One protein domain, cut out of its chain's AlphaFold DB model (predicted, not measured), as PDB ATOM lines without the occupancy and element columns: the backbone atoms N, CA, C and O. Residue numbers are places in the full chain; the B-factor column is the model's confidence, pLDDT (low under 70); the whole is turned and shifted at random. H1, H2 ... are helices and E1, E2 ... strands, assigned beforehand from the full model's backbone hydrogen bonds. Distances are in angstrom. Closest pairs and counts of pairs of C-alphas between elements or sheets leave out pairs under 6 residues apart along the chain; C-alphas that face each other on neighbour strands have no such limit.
ATOM      1  N   THR A 174     198.331 -22.900 174.281       87.81
ATOM      2  CA  THR A 174     198.316 -21.829 173.271       87.81
ATOM      3  C   THR A 174     197.515 -22.192 172.017       87.81
ATOM      4  O   THR A 174     196.793 -21.353 171.485       87.81
ATOM      5  N   GLN A 175     197.573 -23.448 171.561       87.00
ATOM      6  CA  GLN A 175     196.824 -23.898 170.379       87.00
ATOM      7  C   GLN A 175     195.306 -23.905 170.598       87.00
ATOM      8  O   GLN A 175     194.560 -23.633 169.659       87.00
ATOM      9  N   ALA A 176     194.830 -24.224 171.807       87.25
ATOM     10  CA  ALA A 176     193.402 -24.182 172.120       87.25
ATOM     11  C   ALA A 176     192.900 -22.733 172.137       87.25
ATOM     12  O   ALA A 176     191.879 -22.426 171.523       87.25
ATOM     13  N   ILE A 177     193.677 -21.831 172.742       84.06
ATOM     14  CA  ILE A 177     193.378 -20.394 172.792       84.06
ATOM     15  C   ILE A 177     193.349 -19.787 171.381       84.06
ATOM     16  O   ILE A 177     192.432 -19.037 171.050       84.06
ATOM     17  N   GLN A 178     194.302 -20.153 170.519       82.94
ATOM     18  CA  GLN A 178     194.366 -19.678 169.130       82.94
ATOM     19  C   GLN A 178     193.186 -20.142 168.262       82.94
ATOM     20  O   GLN A 178     192.858 -19.481 167.280       82.94
ATOM     21  N   LYS A 179     192.522 -21.251 168.614       86.75
ATOM     22  CA  LYS A 179     191.339 -21.751 167.891       86.75
ATOM     23  C   LYS A 179     190.054 -20.984 168.225       86.75
ATOM     24  O   LYS A 179     189.044 -21.190 167.556       86.75
ATOM     25  N   ILE A 180     190.061 -20.105 169.232       85.06
ATOM     26  CA  ILE A 180     188.883 -19.317 169.613       85.06
ATOM     27  C   ILE A 180     188.605 -18.263 168.535       85.06
ATOM     28  O   ILE A 180     189.248 -17.217 168.476       85.06
ATOM     29  N   SER A 181     187.599 -18.523 167.701       86.00
ATOM     30  CA  SER A 181     187.195 -17.638 166.602       86.00
ATOM     31  C   SER A 181     185.996 -16.745 166.920       86.00
ATOM     32  O   SER A 181     185.660 -15.880 166.116       86.00
ATOM     33  N   SER A 182     185.308 -16.972 168.039       89.06
ATOM     34  CA  SER A 182     184.097 -16.237 168.423       89.06
ATOM     35  C   SER A 182     184.004 -16.063 169.930       89.06
ATOM     36  O   SER A 182     184.384 -16.972 170.670       89.06
ATOM     37  N   ARG A 183     183.480 -14.922 170.382       85.38
ATOM     38  CA  ARG A 183     183.330 -14.590 171.803       85.38
ATOM     39  C   ARG A 183     182.028 -13.845 172.065       85.38
ATOM     40  O   ARG A 183     181.578 -13.064 171.230       85.38
ATOM     41  N   LEU A 184     181.466 -14.092 173.245       90.00
ATOM     42  CA  LEU A 184     180.367 -13.335 173.834       90.00
ATOM     43  C   LEU A 184     180.826 -12.838 175.206       90.00
ATOM     44  O   LEU A 184     181.110 -13.646 176.087       90.00
ATOM     45  N   GLY A 185     180.909 -11.524 175.373       88.31
ATOM     46  CA  GLY A 185     181.115 -10.867 176.658       88.31
ATOM     47  C   GLY A 185     179.806 -10.274 177.157       88.31
ATOM     48  O   GLY A 185     179.053  -9.707 176.369       88.31
ATOM     49  N   LYS A 186     179.538 -10.386 178.456       89.94
ATOM     50  CA  LYS A 186     178.436  -9.691 179.127       89.94
ATOM     51  C   LYS A 186     178.999  -8.917 180.303       89.94
ATOM     52  O   LYS A 186     179.914  -9.400 180.964       89.94
ATOM     53  N   GLY A 187     178.452  -7.748 180.579       87.06
ATOM     54  CA  GLY A 187     178.889  -6.950 181.711       87.06
ATOM     55  C   GLY A 187     177.930  -5.822 182.032       87.06
ATOM     56  O   GLY A 187     176.828  -5.738 181.496       87.06
ATOM     57  N   THR A 188     178.365  -4.946 182.929       87.44
ATOM     58  CA  THR A 188     177.637  -3.731 183.295       87.44
ATOM     59  C   THR A 188     178.552  -2.529 183.114       87.44
ATOM     60  O   THR A 188     179.659  -2.514 183.646       87.44
ATOM     61  N   ILE A 189     178.097  -1.517 182.380       82.12
ATOM     62  CA  ILE A 189     178.810  -0.253 182.199       82.12
ATOM     63  C   ILE A 189     178.189   0.822 183.092       82.12
ATOM     64  O   ILE A 189     176.967   0.950 183.175       82.12
ATOM     65  N   ALA A 190     179.029   1.587 183.787       83.75
ATOM     66  CA  ALA A 190     178.595   2.723 184.592       83.75
ATOM     67  C   ALA A 190     178.682   4.016 183.767       83.75
ATOM     68  O   ALA A 190     179.757   4.378 183.290       83.75
ATOM     69  N   LEU A 191     177.562   4.728 183.628       78.50
ATOM     70  CA  LEU A 191     177.507   6.084 183.082       78.50
ATOM     71  C   LEU A 191     176.966   7.029 184.160       78.50
ATOM     72  O   LEU A 191     175.762   7.093 184.425       78.50
ATOM     73  N   GLY A 192     177.876   7.755 184.811       84.00
ATOM     74  CA  GLY A 192     177.554   8.561 185.988       84.00
ATOM     75  C   GLY A 192     177.104   7.679 187.154       84.00
ATOM     76  O   GLY A 192     177.786   6.723 187.510       84.00
ATOM     77  N   ALA A 193     175.949   7.992 187.746       84.25
ATOM     78  CA  ALA A 193     175.359   7.193 188.823       84.25
ATOM     79  C   ALA A 193     174.600   5.944 188.325       84.25
ATOM     80  O   ALA A 193     174.252   5.081 189.129       84.25
ATOM     81  N   ASN A 194     174.330   5.843 187.019       83.88
ATOM     82  CA  ASN A 194     173.508   4.780 186.447       83.88
ATOM     83  C   ASN A 194     174.367   3.640 185.896       83.88
ATOM     84  O   ASN A 194     175.470   3.856 185.391       83.88
ATOM     85  N   LYS A 195     173.834   2.421 185.971       87.75
ATOM     86  CA  LYS A 195     174.475   1.193 185.502       87.75
ATOM     87  C   LYS A 195     173.607   0.536 184.437       87.75
ATOM     88  O   LYS A 195     172.413   0.356 184.663       87.75
ATOM     89  N   PHE A 196     174.212   0.159 183.316       88.31
ATOM     90  CA  PHE A 196     173.511  -0.452 182.189       88.31
ATOM     91  C   PHE A 196     174.152  -1.787 181.817       88.31
ATOM     92  O   PHE A 196     175.378  -1.852 181.691       88.31
ATOM     93  N   PRO A 197     173.364  -2.858 181.640       91.94
ATOM     94  CA  PRO A 197     173.874  -4.102 181.089       91.94
ATOM     95  C   PRO A 197     174.391  -3.882 179.666       91.94
ATOM     96  O   PRO A 197     173.804  -3.123 178.891       91.94
ATOM     97  N   PHE A 198     175.471  -4.564 179.309       90.56
ATOM     98  CA  PHE A 198     175.973  -4.582 177.945       90.56
ATOM     99  C   PHE A 198     176.409  -5.985 177.530       90.56
ATOM    100  O   PHE A 198     176.869  -6.784 178.348       90.56
ATOM    101  N   GLU A 199     176.299  -6.254 176.237       92.31
ATOM    102  CA  GLU A 199     176.796  -7.454 175.583       92.31
ATOM    103  C   GLU A 199     177.764  -7.069 174.461       92.31
ATOM    104  O   GLU A 199     177.593  -6.050 173.792       92.31
ATOM    105  N   VAL A 200     178.795  -7.884 174.251       92.06
ATOM    106  CA  VAL A 200     179.746  -7.748 173.144       92.06
ATOM    107  C   VAL A 200     179.885  -9.090 172.449       92.06
ATOM    108  O   VAL A 200     180.239 -10.088 173.069       92.06
ATOM    109  N   PHE A 201     179.654  -9.097 171.148       91.44
ATOM    110  CA  PHE A 201     179.825 -10.233 170.260       91.44
ATOM    111  C   PHE A 201     181.035  -9.963 169.376       91.44
ATOM    112  O   PHE A 201     181.094  -8.939 168.698       91.44
ATOM    113  N   GLU A 202     181.991 -10.883 169.354       91.75
ATOM    114  CA  GLU A 202     183.168 -10.794 168.492       91.75
ATOM    115  C   GLU A 202     183.297 -12.064 167.660       91.75
ATOM    116  O   GLU A 202     183.093 -13.176 168.156       91.75
ATOM    117  N   LYS A 203     183.665 -11.909 166.390       89.25
ATOM    118  CA  LYS A 203     184.028 -13.018 165.512       89.25
ATOM    119  C   LYS A 203     185.241 -12.633 164.677       89.25
ATOM    120  O   LYS A 203     185.245 -11.609 163.995       89.25
ATOM    121  N   ALA A 204     186.263 -13.479 164.716       84.06
ATOM    122  CA  ALA A 204     187.460 -13.309 163.912       84.06
ATOM    123  C   ALA A 204     187.109 -13.283 162.405       84.06
ATOM    124  O   ALA A 204     186.185 -13.987 161.979       84.06
ATOM    125  N   PRO A 205     187.844 -12.508 161.589       83.00
ATOM    126  CA  PRO A 205     189.013 -11.708 161.972       83.00
ATOM    127  C   PRO A 205     188.687 -10.323 162.563       83.00
ATOM    128  O   PRO A 205     189.481  -9.810 163.345       83.00
ATOM    129  N   ASN A 206     187.544  -9.727 162.226       84.81
ATOM    130  CA  ASN A 206     187.298  -8.296 162.451       84.81
ATOM    131  C   ASN A 206     185.812  -7.923 162.607       84.81
ATOM    132  O   ASN A 206     185.453  -6.766 162.420       84.81
ATOM    133  N   LYS A 207     184.934  -8.877 162.946       90.56
ATOM    134  CA  LYS A 207     183.512  -8.591 163.180       90.56
ATOM    135  C   LYS A 207     183.252  -8.359 164.658       90.56
ATOM    136  O   LYS A 207     183.625  -9.194 165.485       90.56
ATOM    137  N   ARG A 208     182.559  -7.270 164.978       91.25
ATOM    138  CA  ARG A 208     182.200  -6.912 166.347       91.25
ATOM    139  C   ARG A 208     180.832  -6.254 166.405       91.25
ATOM    140  O   ARG A 208     180.480  -5.445 165.557       91.25
ATOM    141  N   MET A 209     180.071  -6.583 167.436       92.81
ATOM    142  CA  MET A 209     178.822  -5.916 167.774       92.81
ATOM    143  C   MET A 209     178.776  -5.723 169.281       92.81
ATOM    144  O   MET A 209     179.043  -6.657 170.026       92.81
ATOM    145  N   SER A 210     178.430  -4.530 169.741       91.25
ATOM    146  CA  SER A 210     178.133  -4.268 171.144       91.25
ATOM    147  C   SER A 210     176.726  -3.723 171.291       91.25
ATOM    148  O   SER A 210     176.331  -2.828 170.544       91.25
ATOM    149  N   VAL A 211     176.008  -4.241 172.276       94.25
ATOM    150  CA  VAL A 211     174.652  -3.835 172.633       94.25
ATOM    151  C   VAL A 211     174.689  -3.324 174.063       94.25
ATOM    152  O   VAL A 211     175.108  -4.045 174.959       94.25
ATOM    153  N   MET A 212     174.278  -2.082 174.280       92.06
ATOM    154  CA  MET A 212     174.085  -1.503 175.605       92.06
ATOM    155  C   MET A 212     172.589  -1.317 175.837       92.06
ATOM    156  O   MET A 212     171.928  -0.593 175.092       92.06
ATOM    157  N   HIS A 213     172.067  -1.955 176.879       93.69
ATOM    158  CA  HIS A 213     170.645  -1.955 177.198       93.69
ATOM    159  C   HIS A 213     170.288  -0.712 178.020       93.69
ATOM    160  O   HIS A 213     170.535  -0.662 179.230       93.69
ATOM    161  N   LEU A 214     169.732   0.313 177.366       90.69
ATOM    162  CA  LEU A 214     169.269   1.539 178.019       90.69
ATOM    163  C   LEU A 214     167.762   1.446 178.336       90.69
ATOM    164  O   LEU A 214     167.034   0.686 177.697       90.69
ATOM    165  N   PRO A 215     167.235   2.254 179.277       89.12
ATOM    166  CA  PRO A 215     165.816   2.219 179.645       89.12
ATOM    167  C   PRO A 215     164.868   2.589 178.496       89.12
ATOM    168  O   PRO A 215     163.702   2.213 178.507       89.12
ATOM    169  N   ASN A 216     165.360   3.352 177.518       90.06
ATOM    170  CA  ASN A 216     164.614   3.830 176.357       90.06
ATOM    171  C   ASN A 216     164.872   3.008 175.080       90.06
ATOM    172  O   ASN A 216     164.392   3.399 174.017       90.06
ATOM    173  N   GLY A 217     165.606   1.894 175.172       90.94
ATOM    174  CA  GLY A 217     165.923   0.992 174.063       90.94
ATOM    175  C   GLY A 217     167.403   0.613 174.018       90.94
ATOM    176  O   GLY A 217     168.207   1.076 174.822       90.94
ATOM    177  N   ASP A 218     167.789  -0.199 173.043       94.12
ATOM    178  CA  ASP A 218     169.180  -0.629 172.914       94.12
ATOM    179  C   ASP A 218     170.016   0.381 172.127       94.12
ATOM    180  O   ASP A 218     169.619   0.852 171.058       94.12
ATOM    181  N   SER A 219     171.212   0.679 172.634       91.75
ATOM    182  CA  SER A 219     172.267   1.305 171.845       91.75
ATOM    183  C   SER A 219     173.160   0.219 171.256       91.75
ATOM    184  O   SER A 219     173.789  -0.543 171.985       91.75
ATOM    185  N   ILE A 220     173.204   0.139 169.929       93.94
ATOM    186  CA  ILE A 220     173.931  -0.885 169.186       93.94
ATOM    187  C   ILE A 220     175.044  -0.221 168.391       93.94
ATOM    188  O   ILE A 220     174.796   0.681 167.597       93.94
ATOM    189  N   THR A 221     176.265  -0.711 168.568       92.94
ATOM    190  CA  THR A 221     177.414  -0.395 167.715       92.94
ATOM    191  C   THR A 221     177.838  -1.676 167.021       92.94
ATOM    192  O   THR A 221     178.087  -2.670 167.699       92.94
ATOM    193  N   ALA A 222     177.915  -1.684 165.697       94.25
ATOM    194  CA  ALA A 222     178.326  -2.866 164.952       94.25
ATOM    195  C   ALA A 222     179.334  -2.509 163.863       94.25
ATOM    196  O   ALA A 222     179.267  -1.436 163.272       94.25
ATOM    197  N   PHE A 223     180.262  -3.428 163.626       94.06
ATOM    198  CA  PHE A 223     181.338  -3.329 162.657       94.06
ATOM    199  C   PHE A 223     181.550  -4.700 162.015       94.06
ATOM    200  O   PHE A 223     181.721  -5.710 162.703       94.06
ATOM    201  N   ASP A 224     181.507  -4.753 160.688       90.50
ATOM    202  CA  ASP A 224     181.621  -5.999 159.924       90.50
ATOM    203  C   ASP A 224     183.043  -6.289 159.426       90.50
ATOM    204  O   ASP A 224     183.265  -7.310 158.765       90.50
ATOM    205  N   GLY A 225     183.987  -5.404 159.756       87.31
ATOM    206  CA  GLY A 225     185.367  -5.457 159.304       87.31
ATOM    207  C   GLY A 225     185.741  -4.407 158.262       87.31
ATOM    208  O   GLY A 225     186.929  -4.154 158.076       87.31
ATOM    209  N   THR A 226     184.755  -3.814 157.588       89.62
ATOM    210  CA  THR A 226     184.943  -2.767 156.568       89.62
ATOM    211  C   THR A 226     184.048  -1.563 156.846       89.62
ATOM    212  O   THR A 226     184.492  -0.422 156.756       89.62
ATOM    213  N   SER A 227     182.804  -1.829 157.225       92.56
ATOM    214  CA  SER A 227     181.758  -0.852 157.489       92.56
ATOM    215  C   SER A 227     181.226  -1.029 158.906       92.56
ATOM    216  O   SER A 227     181.316  -2.103 159.505       92.56
ATOM    217  N   GLY A 228     180.632   0.028 159.446       93.69
ATOM    218  CA  GLY A 228     180.056   0.008 160.777       93.69
ATOM    219  C   GLY A 228     178.930   1.012 160.915       93.69
ATOM    220  O   GLY A 228     178.876   2.007 160.194       93.69
ATOM    221  N   TRP A 229     178.019   0.729 161.833       94.12
ATOM    222  CA  TRP A 229     176.832   1.534 162.078       94.12
ATOM    223  C   TRP A 229     176.552   1.651 163.568       94.12
ATOM    224  O   TRP A 229     176.898   0.782 164.377       94.12
ATOM    225  N   LEU A 230     175.898   2.751 163.914       93.44
ATOM    226  CA  LEU A 230     175.465   3.076 165.255       93.44
ATOM    227  C   LEU A 230     173.951   3.293 165.252       93.44
ATOM    228  O   LEU A 230     173.423   4.118 164.505       93.44
ATOM    229  N   ALA A 231     173.261   2.564 166.120       93.81
ATOM    230  CA  ALA A 231     171.871   2.806 166.462       93.81
ATOM    231  C   ALA A 231     171.804   3.233 167.930       93.81
ATOM    232  O   ALA A 231     172.301   2.536 168.812       93.81
ATOM    233  N   VAL A 232     171.203   4.389 168.196       91.94
ATOM    234  CA  VAL A 232     170.952   4.893 169.550       91.94
ATOM    235  C   VAL A 232     169.455   5.160 169.665       91.94
ATOM    236  O   VAL A 232     168.874   5.706 168.722       91.94
ATOM    237  N   PRO A 233     168.802   4.816 170.787       89.44
ATOM    238  CA  PRO A 233     167.379   5.071 170.940       89.44
ATOM    239  C   PRO A 233     167.044   6.556 170.767       89.44
ATOM    240  O   PRO A 233     167.673   7.424 171.375       89.44
ATOM    241  N   GLY A 234     166.046   6.851 169.934       85.69
ATOM    242  CA  GLY A 234     165.638   8.223 169.613       85.69
ATOM    243  C   GLY A 234     166.486   8.919 168.541       85.69
ATOM    244  O   GLY A 234     166.194  10.062 168.199       85.69
ATOM    245  N   GLN A 235     167.496   8.247 167.983       87.25
ATOM    246  CA  GLN A 235     168.266   8.723 166.835       87.25
ATOM    247  C   GLN A 235     168.065   7.796 165.634       87.25
ATOM    248  O   GLN A 235     167.805   6.601 165.778       87.25
ATOM    249  N   SER A 236     168.181   8.351 164.428       87.00
ATOM    250  CA  SER A 236     168.227   7.540 163.213       87.00
ATOM    251  C   SER A 236     169.510   6.715 163.176       87.00
ATOM    252  O   SER A 236     170.551   7.150 163.672       87.00
ATOM    253  N   LEU A 237     169.431   5.539 162.553       90.44
ATOM    254  CA  LEU A 237     170.602   4.728 162.239       90.44
ATOM    255  C   LEU A 237     171.629   5.582 161.484       90.44
ATOM    256  O   LEU A 237     171.280   6.255 160.512       90.44
ATOM    257  N   ARG A 238     172.878   5.553 161.944       92.81
ATOM    258  CA  ARG A 238     173.970   6.348 161.384       92.81
ATOM    259  C   ARG A 238     175.144   5.445 161.024       92.81
ATOM    260  O   ARG A 238     175.604   4.677 161.866       92.81
ATOM    261  N   ASP A 239     175.675   5.611 159.818       94.00
ATOM    262  CA  ASP A 239     176.938   4.988 159.418       94.00
ATOM    263  C   ASP A 239     178.129   5.637 160.134       94.00
ATOM    264  O   ASP A 239     178.184   6.857 160.339       94.00
ATOM    265  N   MET A 240     179.108   4.817 160.506       92.06
ATOM    266  CA  MET A 240     180.367   5.294 161.067       92.06
ATOM    267  C   MET A 240     181.146   6.108 160.030       92.06
ATOM    268  O   MET A 240     181.258   5.744 158.861       92.06
ATOM    269  N   SER A 241     181.727   7.218 160.475       91.31
ATOM    270  CA  SER A 241     182.689   7.990 159.691       91.31
ATOM    271  C   SER A 241     184.014   7.236 159.538       91.31
ATOM    272  O   SER A 241     184.325   6.340 160.318       91.31
ATOM    273  N   GLY A 242     184.853   7.647 158.581       87.94
ATOM    274  CA  GLY A 242     186.166   7.018 158.369       87.94
ATOM    275  C   GLY A 242     187.066   7.009 159.613       87.94
ATOM    276  O   GLY A 242     187.760   6.029 159.852       87.94
ATOM    277  N   ALA A 243     187.010   8.053 160.448       88.06
ATOM    278  CA  ALA A 243     187.755   8.092 161.708       88.06
ATOM    279  C   ALA A 243     187.210   7.093 162.748       88.06
ATOM    280  O   ALA A 243     187.984   6.484 163.481       88.06
ATOM    281  N   GLU A 244     185.889   6.902 162.801       85.62
ATOM    282  CA  GLU A 244     185.251   5.910 163.678       85.62
ATOM    283  C   GLU A 244     185.547   4.478 163.211       85.62
ATOM    284  O   GLU A 244     185.830   3.619 164.043       85.62
ATOM    285  N   LEU A 245     185.566   4.232 161.896       88.19
ATOM    286  CA  LEU A 245     185.961   2.941 161.322       88.19
ATOM    287  C   LEU A 245     187.427   2.611 161.609       88.19
ATOM    288  O   LEU A 245     187.729   1.478 161.975       88.19
ATOM    289  N   GLU A 246     188.333   3.585 161.495       85.00
ATOM    290  CA  GLU A 246     189.746   3.388 161.832       85.00
ATOM    291  C   GLU A 246     189.905   3.014 163.311       85.00
ATOM    292  O   GLU A 246     190.558   2.020 163.631       85.00
ATOM    293  N   LEU A 247     189.241   3.747 164.214       83.56
ATOM    294  CA  LEU A 247     189.251   3.444 165.647       83.56
ATOM    295  C   LEU A 247     188.685   2.051 165.953       83.56
ATOM    296  O   LEU A 247     189.276   1.318 166.747       83.56
ATOM    297  N   GLU A 248     187.574   1.660 165.323       83.25
ATOM    298  CA  GLU A 248     186.981   0.338 165.542       83.25
ATOM    299  C   GLU A 248     187.837  -0.781 164.919       83.25
ATOM    300  O   GLU A 248     187.943  -1.859 165.499       83.25
ATOM    301  N   SER A 249     188.541  -0.518 163.811       78.75
ATOM    302  CA  SER A 249     189.484  -1.469 163.198       78.75
ATOM    303  C   SER A 249     190.741  -1.699 164.049       78.75
ATOM    304  O   SER A 249     191.266  -2.814 164.106       78.75
ATOM    305  N   GLN A 250     191.203  -0.662 164.757       76.19
ATOM    306  CA  GLN A 250     192.326  -0.735 165.698       76.19
ATOM    307  C   GLN A 250     191.934  -1.359 167.034       76.19
ATOM    308  O   GLN A 250     192.805  -1.750 167.821       76.19
ATOM    309  N   ARG A 251     190.630  -1.455 167.307       71.62
ATOM    310  CA  ARG A 251     190.087  -2.095 168.496       71.62
ATOM    311  C   ARG A 251     190.404  -3.581 168.415       71.62
ATOM    312  O   ARG A 251     189.677  -4.366 167.812       71.62
TER     313      ARG A 251
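Overview. This is residues 174 to 251 of the 263 residues of the protein "C-type cytochrome" of Acidobacteria bacterium (UniProt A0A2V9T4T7). A twisted wall of five strands, E1 to E5 side by side in chain order, has the short helix H2 over one face near E5 and the other face bare. Residues 174 to 179, mostly the small helix H1, stick out as an arm before E1. The printed part has 78 residues, with two named helices and five named strands in the order H1 E1 E2 E3 E4 E5 H2; the class is mixed and the sheet antiparallel. It is only just loose, close to compact, with a radius of gyration of the C-alphas of 14.1 A, and spans 43 by 28 by 17 A.

Arrangement. Start at H1, residues 174 to 178, which is not on the sheet. E1, residues 182 to 191, bends by 50 degrees at Thr 188; it forms a hairpin with E2, residues 194 to 203, at 161 degrees, where N 185 and O 200 are 2.8 A apart. Next come E3, residues 207 to 214, E4, residues 217 to 223, and E5, residues 228 to 231, completing a meander, each strand the antiparallel neighbour of the one before. Look for N 201 and O 209 at 2.8 A, N 210 and O 221 at 2.8 A, and N 222 and O 229 at 3.0 A, each within hydrogen-bond range. H2, residues 242 to 250, is on the sheet at a height of 9.4 A and runs across the strands, at 75 degrees to E5 on the local plane. It lies over E5 and only just not over E4, on which 2 of its C-alphas fall. The closest C-alphas of E5 and H2, Gly 228 and Leu 245, are 6.6 A apart. In H1 and H2 every O i to N i+4 pair is within hydrogen-bond range.

Along the chain. Find C-alpha 174 at (198.316, -21.829, 173.271), where H1 begins. E1 starts at C-alpha 182, (184.097, -16.237, 168.423), and measures 27.5 A; E2 measures 29.4 A, E3 22.9 A and E4 19.7 A. H2 ends at C-alpha 250, (192.326, -0.735, 165.698).

Size, cuts and confidence. The two C-alphas farthest apart, those of Gln 175 and Gly 234, are 44.8 A apart. The printed part has no cut; the link from E5 to H2 is short and the others are tight. No printed residue is under pLDDT 70.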